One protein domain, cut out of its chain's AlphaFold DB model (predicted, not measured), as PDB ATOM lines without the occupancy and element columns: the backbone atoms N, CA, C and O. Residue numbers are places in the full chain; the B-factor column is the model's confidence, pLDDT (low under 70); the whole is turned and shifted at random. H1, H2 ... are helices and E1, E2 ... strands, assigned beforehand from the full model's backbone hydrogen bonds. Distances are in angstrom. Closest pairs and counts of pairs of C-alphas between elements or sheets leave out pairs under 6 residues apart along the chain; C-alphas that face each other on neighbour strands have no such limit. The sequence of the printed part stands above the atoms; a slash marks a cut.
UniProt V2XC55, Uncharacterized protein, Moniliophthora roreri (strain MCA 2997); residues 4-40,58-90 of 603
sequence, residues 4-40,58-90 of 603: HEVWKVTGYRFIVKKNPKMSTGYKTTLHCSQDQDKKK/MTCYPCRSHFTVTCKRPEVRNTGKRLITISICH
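Overview. This is residues 4 to 40 and 58 to 90 of the 603 residues of an uncharacterized protein of Moniliophthora roreri (strain MCA 2997) (UniProt V2XC55). Two hairpins, E1 with E2 and E3 with E4, lie side by side as one long, twisted antiparallel sheet of four strands, with the short helix H1 off to one side near the beginning of E1. The loop of residues 73 to 82 is at one end of the long axis, and the unnamed stretches beside the cut are at the other. The printed part has 70 residues, with H1, E1, E2, E3 and E4 in that order along the chain and also E1, E2, E3, E4 across the sheet. The class is mixed, helices and strands, with 34 of the 70 residues in named elements, under half. The whole is loose, with a radius of gyration of the C-alphas of 14.5 A, and spans 48 by 24 by 16 A, only just a rod.

Along the chain. H1 is residues 4 to 10, beginning at C-alpha 4 (333.636, 254.938, 320.511). E1 is residues 14 to 18, 12.0 A long. E2, residues 25 to 32, is 23.8 A long. E3, residues 66 to 72, is 19.3 A long, and E4, residues 83 to 89, is 19.8 A long and ends at C-alpha 89 (325.576, 266.407, 310.491).

Arrangement. E1 and E2 are antiparallel at 133 degrees, with N 15 and O 31 at 2.8 A. E2 and E3 are antiparallel at 167 degrees, with N 28 and O 69 at 2.8 A. E3 and E4 are antiparallel at 176 degrees, with N 68 and O 87 at 2.8 A. H1 is not on the sheet, but only just, with 4 pairs of C-alphas within 10 A; its closest C-alphas to E1 are Trp 7 and Phe 14, 7.2 A. Every O i to N i+4 pair in H1 is within hydrogen-bond range.

Size, cuts and confidence. The C-alphas of Thr 59 and Asn 78, the two farthest apart, are 48.1 A apart. Residues 41 to 57 are not printed, and C-alphas 40 and 58 are 12.0 A apart across the cut. Of the links printed whole, H1 to E1 is tight and the others are short. Residues 75 to 79 are under 70 in pLDDT.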
ATOM      1  N   HIS A   4     332.583 254.430 319.636       78.69
ATOM      2  CA  HIS A   4     333.636 254.938 320.511       78.69
ATOM      3  C   HIS A   4     334.764 255.642 319.740       78.69
ATOM      4  O   HIS A   4     335.158 256.737 320.119       78.69
ATOM      5  N   GLU A   5     335.210 255.092 318.605       82.62
ATOM      6  CA  GLU A   5     336.221 255.758 317.764       82.62
ATOM      7  C   GLU A   5     335.694 257.056 317.129       82.62
ATOM      8  O   GLU A   5     336.439 258.021 316.992       82.62
ATOM      9  N   VAL A   6     334.395 257.132 316.803       83.19
ATOM     10  CA  VAL A   6     333.780 258.396 316.349       83.19
ATOM     11  C   VAL A   6     333.799 259.439 317.469       83.19
ATOM     12  O   VAL A   6     334.118 260.595 317.210       83.19
ATOM     13  N   TRP A   7     333.510 259.045 318.711       86.44
ATOM     14  CA  TRP A   7     333.582 259.948 319.863       86.44
ATOM     15  C   TRP A   7     335.021 260.413 320.135       86.44
ATOM     16  O   TRP A   7     335.229 261.619 320.217       86.44
ATOM     17  N   LYS A   8     336.020 259.517 320.153       83.12
ATOM     18  CA  LYS A   8     337.443 259.897 320.301       83.12
ATOM     19  C   LYS A   8     337.898 260.941 319.276       83.12
ATOM     20  O   LYS A   8     338.635 261.851 319.625       83.12
ATOM     21  N   VAL A   9     337.469 260.804 318.019       85.44
ATOM     22  CA  VAL A   9     337.878 261.702 316.923       85.44
ATOM     23  C   VAL A   9     337.087 263.015 316.906       85.44
ATOM     24  O   VAL A   9     337.629 264.038 316.505       85.44
ATOM     25  N   THR A  10     335.810 263.008 317.305       85.06
ATOM     26  CA  THR A  10     334.926 264.189 317.184       85.06
ATOM     27  C   THR A  10     334.684 264.940 318.490       85.06
ATOM     28  O   THR A  10     334.110 266.023 318.457       85.06
ATOM     29  N   GLY A  11     335.030 264.365 319.643       86.00
ATOM     30  CA  GLY A  11     334.621 264.867 320.957       86.00
ATOM     31  C   GLY A  11     333.132 264.662 321.280       86.00
ATOM     32  O   GLY A  11     332.726 264.869 322.421       86.00
ATOM     33  N   TYR A  12     332.306 264.203 320.331       88.81
ATOM     34  CA  TYR A  12     330.858 264.068 320.505       88.81
ATOM     35  C   TYR A  12     330.428 262.612 320.711       88.81
ATOM     36  O   TYR A  12     330.663 261.737 319.873       88.81
ATOM     37  N   ARG A  13     329.741 262.339 321.826       88.38
ATOM     38  CA  ARG A  13     329.183 261.014 322.127       88.38
ATOM     39  C   ARG A  13     327.820 260.852 321.453       88.38
ATOM     40  O   ARG A  13     326.898 261.625 321.695       88.38
ATOM     41  N   PHE A  14     327.664 259.819 320.626       89.69
ATOM     42  CA  PHE A  14     326.420 259.558 319.892       89.69
ATOM     43  C   PHE A  14     325.618 258.385 320.482       89.69
ATOM     44  O   PHE A  14     326.136 257.283 320.660       89.69
ATOM     45  N   ILE A  15     324.321 258.596 320.721       89.50
ATOM     46  CA  ILE A  15     323.362 257.603 321.223       89.50
ATOM     47  C   ILE A  15     322.566 257.005 320.056       89.50
ATOM     48  O   ILE A  15     322.020 257.721 319.212       89.50
ATOM     49  N   VAL A  16     322.446 255.675 320.020       90.06
ATOM     50  CA  VAL A  16     321.637 254.961 319.019       90.06
ATOM     51  C   VAL A  16     320.149 255.270 319.218       90.06
ATOM     52  O   VAL A  16     319.573 254.977 320.262       90.06
ATOM     53  N   LYS A  17     319.505 255.830 318.187       88.00
ATOM     54  CA  LYS A  17     318.058 256.108 318.148       88.00
ATOM     55  C   LYS A  17     317.266 254.938 317.570       88.00
ATOM     56  O   LYS A  17     316.194 254.609 318.066       88.00
ATOM     57  N   LYS A  18     317.756 254.363 316.466       89.81
ATOM     58  CA  LYS A  18     317.121 253.260 315.725       89.81
ATOM     59  C   LYS A  18     318.198 252.403 315.059       89.81
ATOM     60  O   LYS A  18     319.170 252.952 314.545       89.81
ATOM     61  N   ASN A  19     317.990 251.087 315.014       89.44
ATOM     62  CA  ASN A  19     318.849 250.148 314.283       89.44
ATOM     63  C   ASN A  19     318.030 249.117 313.464       89.44
ATOM     64  O   ASN A  19     318.096 247.917 313.743       89.44
ATOM     65  N   PRO A  20     317.174 249.550 312.515       88.50
ATOM     66  CA  PRO A  20     316.435 248.636 311.648       88.50
ATOM     67  C   PRO A  20     317.355 247.752 310.794       88.50
ATOM     68  O   PRO A  20     318.271 248.226 310.113       88.50
ATOM     69  N   LYS A  21     317.019 246.458 310.751       86.25
ATOM     70  CA  LYS A  21     317.470 245.551 309.691       86.25
ATOM     71  C   LYS A  21     316.792 245.959 308.377       86.25
ATOM     72  O   LYS A  21     315.601 246.253 308.356       86.25
ATOM     73  N   MET A  22     317.556 245.977 307.293       84.25
ATOM     74  CA  MET A  22     317.079 246.181 305.923       84.25
ATOM     75  C   MET A  22     317.193 244.858 305.159       84.25
ATOM     76  O   MET A  22     318.060 244.047 305.478       84.25
ATOM     77  N   SER A  23     316.399 244.663 304.104       80.44
ATOM     78  CA  SER A  23     316.497 243.485 303.219       80.44
ATOM     79  C   SER A  23     317.925 243.228 302.711       80.44
ATOM     80  O   SER A  23     318.363 242.086 302.629       80.44
ATOM     81  N   THR A  24     318.678 244.297 302.434       83.12
ATOM     82  CA  THR A  24     320.058 244.246 301.927       83.12
ATOM     83  C   THR A  24     321.136 244.549 302.978       83.12
ATOM     84  O   THR A  24     322.317 244.609 302.629       83.12
ATOM     85  N   GLY A  25     320.794 244.726 304.265       87.38
ATOM     86  CA  GLY A  25     321.782 245.029 305.311       87.38
ATOM     87  C   GLY A  25     321.218 245.664 306.588       87.38
ATOM     88  O   GLY A  25     320.256 245.164 307.162       87.38
ATOM     89  N   TYR A  26     321.829 246.744 307.076       88.88
ATOM     90  CA  TYR A  26     321.386 247.458 308.282       88.88
ATOM     91  C   TYR A  26     321.589 248.971 308.170       88.88
ATOM     92  O   TYR A  26     322.506 249.446 307.492       88.88
ATOM     93  N   LYS A  27     320.733 249.728 308.862       91.31
ATOM     94  CA  LYS A  27     320.857 251.180 309.018       91.31
ATOM     95  C   LYS A  27     320.764 251.537 310.497       91.31
ATOM     96  O   LYS A  27     319.719 251.348 311.109       91.31
ATOM     97  N   THR A  28     321.824 252.123 311.032       92.25
ATOM     98  CA  THR A  28     321.863 252.686 312.381       92.25
ATOM     99  C   THR A  28     321.731 254.200 312.281       92.25
ATOM    100  O   THR A  28     322.507 254.843 311.578       92.25
ATOM    101  N   THR A  29     320.768 254.782 312.993       92.06
ATOM    102  CA  THR A  29     320.633 256.238 313.141       92.06
ATOM    103  C   THR A  29     320.881 256.610 314.596       92.06
ATOM    104  O   THR A  29     320.298 256.014 315.506       92.06
ATOM    105  N   LEU A  30     321.747 257.598 314.800       93.00
ATOM    106  CA  LEU A  30     322.251 258.091 316.070       93.00
ATOM    107  C   LEU A  30     322.108 259.624 316.146       93.00
ATOM    108  O   LEU A  30     321.877 260.292 315.138       93.00
ATOM    109  N   HIS A  31     322.241 260.162 317.353       92.62
ATOM    110  CA  HIS A  31     322.206 261.594 317.674       92.62
ATOM    111  C   HIS A  31     323.187 261.876 318.817       92.62
ATOM    112  O   HIS A  31     323.479 260.966 319.590       92.62
ATOM    113  N   CYS A  32     323.708 263.095 318.913       91.88
ATOM    114  CA  CYS A  32     324.552 263.547 320.014       91.88
ATOM    115  C   CYS A  32     323.800 263.392 321.347       91.88
ATOM    116  O   CYS A  32     322.602 263.664 321.437       91.88
ATOM    117  N   SER A  33     324.497 262.942 322.390       88.94
ATOM    118  CA  SER A  33     323.947 262.804 323.743       88.94
ATOM    119  C   SER A  33     323.576 264.140 324.382       88.94
ATOM    120  O   SER A  33     322.764 264.159 325.302       88.94
ATOM    121  N   GLN A  34     324.163 265.236 323.894       90.50
ATOM    122  CA  GLN A  34     323.906 266.610 324.324       90.50
ATOM    123  C   GLN A  34     322.896 267.331 323.403       90.50
ATOM    124  O   GLN A  34     322.678 268.522 323.572       90.50
ATOM    125  N   ASP A  35     322.254 266.657 322.441       90.69
ATOM    126  CA  ASP A  35     321.266 267.282 321.546       90.69
ATOM    127  C   ASP A  35     319.964 267.621 322.303       90.69
ATOM    128  O   ASP A  35     319.190 266.736 322.685       90.69
ATOM    129  N   GLN A  36     319.712 268.917 322.505       89.38
ATOM    130  CA  GLN A  36     318.549 269.448 323.222       89.38
ATOM    131  C   GLN A  36     317.222 269.004 322.587       89.38
ATOM    132  O   GLN A  36     316.309 268.590 323.304       89.38
ATOM    133  N   ASP A  37     317.147 268.961 321.255       86.31
ATOM    134  CA  ASP A  37     315.976 268.501 320.497       86.31
ATOM    135  C   ASP A  37     315.770 266.971 320.600       86.31
ATOM    136  O   ASP A  37     314.829 266.427 320.011       86.31
ATOM    137  N   LYS A  38     316.674 266.231 321.263       84.88
ATOM    138  CA  LYS A  38     316.543 264.790 321.567       84.88
ATOM    139  C   LYS A  38     316.546 264.488 323.067       84.88
ATOM    140  O   LYS A  38     316.399 263.315 323.429       84.88
ATOM    141  N   LYS A  39     316.659 265.503 323.935       81.38
ATOM    142  CA  LYS A  39     316.578 265.349 325.392       81.38
ATOM    143  C   LYS A  39     315.279 264.622 325.747       81.38
ATOM    144  O   LYS A  39     314.178 265.072 325.429       81.38
ATOM    145  N   LYS A  40     315.395 263.460 326.395       76.88
ATOM    146  CA  LYS A  40     314.220 262.729 326.885       76.88
ATOM    147  C   LYS A  40     313.543 263.590 327.951       76.88
ATOM    148  O   LYS A  40     314.210 264.019 328.889       76.88
ATOM    149  N   MET A  58     323.311 266.776 332.510       77.00
ATOM    150  CA  MET A  58     324.317 267.230 331.542       77.00
ATOM    151  C   MET A  58     323.796 268.320 330.588       77.00
ATOM    152  O   MET A  58     322.729 268.172 329.977       77.00
ATOM    153  N   THR A  59     324.595 269.375 330.416       83.00
ATOM    154  CA  THR A  59     324.307 270.502 329.524       83.00
ATOM    155  C   THR A  59     323.992 270.018 328.110       83.00
ATOM    156  O   THR A  59     324.733 269.228 327.522       83.00
ATOM    157  N   CYS A  60     322.862 270.482 327.580       87.19
ATOM    158  CA  CYS A  60     322.376 270.153 326.245       87.19
ATOM    159  C   CYS A  60     322.385 271.411 325.368       87.19
ATOM    160  O   CYS A  60     322.119 272.502 325.866       87.19
ATOM    161  N   TYR A  61     322.621 271.241 324.070       90.06
ATOM    162  CA  TYR A  61     322.770 272.304 323.079       90.06
ATOM    163  C   TYR A  61     321.845 272.056 321.871       90.06
ATOM    164  O   TYR A  61     321.562 270.893 321.554       90.06
ATOM    165  N   PRO A  62     321.398 273.097 321.146       91.50
ATOM    166  CA  PRO A  62     320.482 272.981 320.002       91.50
ATOM    167  C   PRO A  62     321.141 272.450 318.706       91.50
ATOM    168  O   PRO A  62     320.717 272.775 317.600       91.50
ATOM    169  N   CYS A  63     322.121 271.546 318.820       90.88
ATOM    170  CA  CYS A  63     323.056 271.169 317.753       90.88
ATOM    171  C   CYS A  63     322.476 270.373 316.567       90.88
ATOM    172  O   CYS A  63     323.223 270.019 315.648       90.88
ATOM    173  N   ARG A  64     321.168 270.063 316.581       90.75
ATOM    174  CA  ARG A  64     320.402 269.382 315.510       90.75
ATOM    175  C   ARG A  64     321.135 268.181 314.904       90.75
ATOM    176  O   ARG A  64     321.201 267.999 313.686       90.75
ATOM    177  N   SER A  65     321.704 267.355 315.770       91.69
ATOM    178  CA  SER A  65     322.606 266.284 315.379       91.69
ATOM    179  C   SER A  65     321.892 265.176 314.594       91.69
ATOM    180  O   SER A  65     320.795 264.715 314.932       91.69
ATOM    181  N   HIS A  66     322.549 264.695 313.543       91.19
ATOM    182  CA  HIS A  66     322.079 263.556 312.768       91.19
ATOM    183  C   HIS A  66     323.260 262.725 312.275       91.19
ATOM    184  O   HIS A  66     323.951 263.098 311.330       91.19
ATOM    185  N   PHE A  67     323.463 261.560 312.888       92.12
ATOM    186  CA  PHE A  67     324.472 260.596 312.464       92.12
ATOM    187  C   PHE A  67     323.778 259.338 311.929       92.12
ATOM    188  O   PHE A  67     322.936 258.736 312.589       92.12
ATOM    189  N   THR A  68     324.096 258.926 310.704       91.81
ATOM    190  CA  THR A  68     323.610 257.681 310.105       91.81
ATOM    191  C   THR A  68     324.768 256.844 309.576       91.81
ATOM    192  O   THR A  68     325.575 257.309 308.774       91.81
ATOM    193  N   VAL A  69     324.784 255.569 309.969       90.44
ATOM    194  CA  VAL A  69     325.631 254.519 309.399       90.44
ATOM    195  C   VAL A  69     324.728 253.545 308.653       90.44
ATOM    196  O   VAL A  69     323.825 252.952 309.237       90.44
ATOM    197  N   THR A  70     324.952 253.369 307.356       89.94
ATOM    198  CA  THR A  70     324.221 252.408 306.525       89.94
ATOM    199  C   THR A  70     325.205 251.407 305.944       89.94
ATOM    200  O   THR A  70     326.144 251.806 305.267       89.94
ATOM    201  N   CYS A  71     324.989 250.115 306.172       89.00
ATOM    202  CA  CYS A  71     325.754 249.041 305.546       89.00
ATOM    203  C   CYS A  71     324.812 248.208 304.679       89.00
ATOM    204  O   CYS A  71     323.874 247.607 305.200       89.00
ATOM    205  N   LYS A  72     325.072 248.139 303.373       88.38
ATOM    206  CA  LYS A  72     324.270 247.377 302.404       88.38
ATOM    207  C   LYS A  72     325.151 246.468 301.554       88.38
ATOM    208  O   LYS A  72     326.287 246.814 301.229       88.38
ATOM    209  N   ARG A  73     324.619 245.320 301.143       82.88
ATOM    210  CA  ARG A  73     325.133 244.588 299.978       82.88
ATOM    211  C   ARG A  73     324.609 245.298 298.720       82.88
ATOM    212  O   ARG A  73     323.403 245.537 298.662       82.88
ATOM    213  N   PRO A  74     325.463 245.680 297.756       75.69
ATOM    214  CA  PRO A  74     324.990 246.222 296.490       75.69
ATOM    215  C   PRO A  74     324.218 245.137 295.729       75.69
ATOM    216  O   PRO A  74     324.674 244.002 295.626       75.69
ATOM    217  N   GLU A  75     323.049 245.490 295.198       68.31
ATOM    218  CA  GLU A  75     322.184 244.574 294.435       68.31
ATOM    219  C   GLU A  75     322.803 244.198 293.077       68.31
ATOM    220  O   GLU A  75     322.521 243.140 292.517       68.31
ATOM    221  N   VAL A  76     323.705 245.042 292.565       66.38
ATOM    222  CA  VAL A  76     324.371 244.860 291.276       66.38
ATOM    223  C   VAL A  76     325.771 244.264 291.475       66.38
ATOM    224  O   VAL A  76     326.697 244.939 291.923       66.38
ATOM    225  N   ARG A  77     325.910 243.006 291.032       55.94
ATOM    226  CA  ARG A  77     327.110 242.140 290.983       55.94
ATOM    227  C   ARG A  77     327.553 241.483 292.298       55.94
ATOM    228  O   ARG A  77     327.855 242.116 293.307       55.94
ATOM    229  N   ASN A  78     327.718 240.164 292.181       56.62
ATOM    230  CA  ASN A  78     328.021 239.172 293.214       56.62
ATOM    231  C   ASN A  78     329.481 239.247 293.728       56.62
ATOM    232  O   ASN A  78     330.232 238.280 293.677       56.62
ATOM    233  N   THR A  79     329.923 240.432 294.155       61.38
ATOM    234  CA  THR A  79     331.340 240.743 294.441       61.38
ATOM    235  C   THR A  79     331.769 240.493 295.890       61.38
ATOM    236  O   THR A  79     332.910 240.779 296.243       61.38
ATOM    237  N   GLY A  80     330.859 240.050 296.767       70.50
ATOM    238  CA  GLY A  80     331.098 239.889 298.212       70.50
ATOM    239  C   GLY A  80     331.302 241.197 299.000       70.50
ATOM    240  O   GLY A  80     331.280 241.185 300.232       70.50
ATOM    241  N   LYS A  81     331.463 242.336 298.314       77.19
ATOM    242  CA  LYS A  81     331.725 243.650 298.915       77.19
ATOM    243  C   LYS A  81     330.478 244.205 299.611       77.19
ATOM    244  O   LYS A  81     329.352 244.003 299.164       77.19
ATOM    245  N   ARG A  82     330.685 244.945 300.703       83.00
ATOM    246  CA  ARG A  82     329.640 245.709 301.403       83.00
ATOM    247  C   ARG A  82     329.888 247.198 301.188       83.00
ATOM    248  O   ARG A  82     331.011 247.653 301.376       83.00
ATOM    249  N   LEU A  83     328.849 247.944 300.830       85.25
ATOM    250  CA  LEU A  83     328.886 249.402 300.803       85.25
ATOM    251  C   LEU A  83     328.547 249.922 302.200       85.25
ATOM    252  O   LEU A  83     327.469 249.627 302.721       85.25
ATOM    253  N   ILE A  84     329.460 250.691 302.793       87.56
ATOM    254  CA  ILE A  84     329.245 251.387 304.063       87.56
ATOM    255  C   ILE A  84     329.180 252.886 303.770       87.56
ATOM    256  O   ILE A  84     330.130 253.461 303.247       87.56
ATOM    257  N   THR A  85     328.059 253.513 304.111       88.50
ATOM    258  CA  THR A  85     327.839 254.957 304.007       88.50
ATOM    259  C   THR A  85     327.738 255.540 305.409       88.50
ATOM    260  O   THR A  85     326.911 255.098 306.210       88.50
ATOM    261  N   ILE A  86     328.577 256.531 305.693       89.00
ATOM    262  CA  ILE A  86     328.649 257.265 306.957       89.00
ATOM    263  C   ILE A  86     328.261 258.709 306.637       89.00
ATOM    264  O   ILE A  86     328.835 259.312 305.737       89.00
ATOM    265  N   SER A  87     327.262 259.248 307.332       90.06
ATOM    266  CA  SER A  87     326.794 260.629 307.171       90.06
ATOM    267  C   SER A  87     326.591 261.235 308.553       90.06
ATOM    268  O   SER A  87     325.806 260.706 309.340       90.06
ATOM    269  N   ILE A  88     327.332 262.302 308.851       89.31
ATOM    270  CA  ILE A  88     327.310 263.024 310.125       89.31
ATOM    271  C   ILE A  88     326.962 264.479 309.813       89.31
ATOM    272  O   ILE A  88     327.663 265.119 309.035       89.31
ATOM    273  N   CYS A  89     325.903 264.987 310.438       88.94
ATOM    274  CA  CYS A  89     325.576 266.407 310.491       88.94
ATOM    275  C   CYS A  89     325.536 266.846 311.959       88.94
ATOM    276  O   CYS A  89     324.925 266.168 312.793       88.94
ATOM    277  N   HIS A  90     326.168 267.975 312.258       87.12
ATOM    278  CA  HIS A  90     326.193 268.618 313.568       87.12
ATOM    279  C   HIS A  90     326.225 270.126 313.304       87.12
ATOM    280  O   HIS A  90     327.144 270.587 312.631       87.12
TER     281      HIS A  90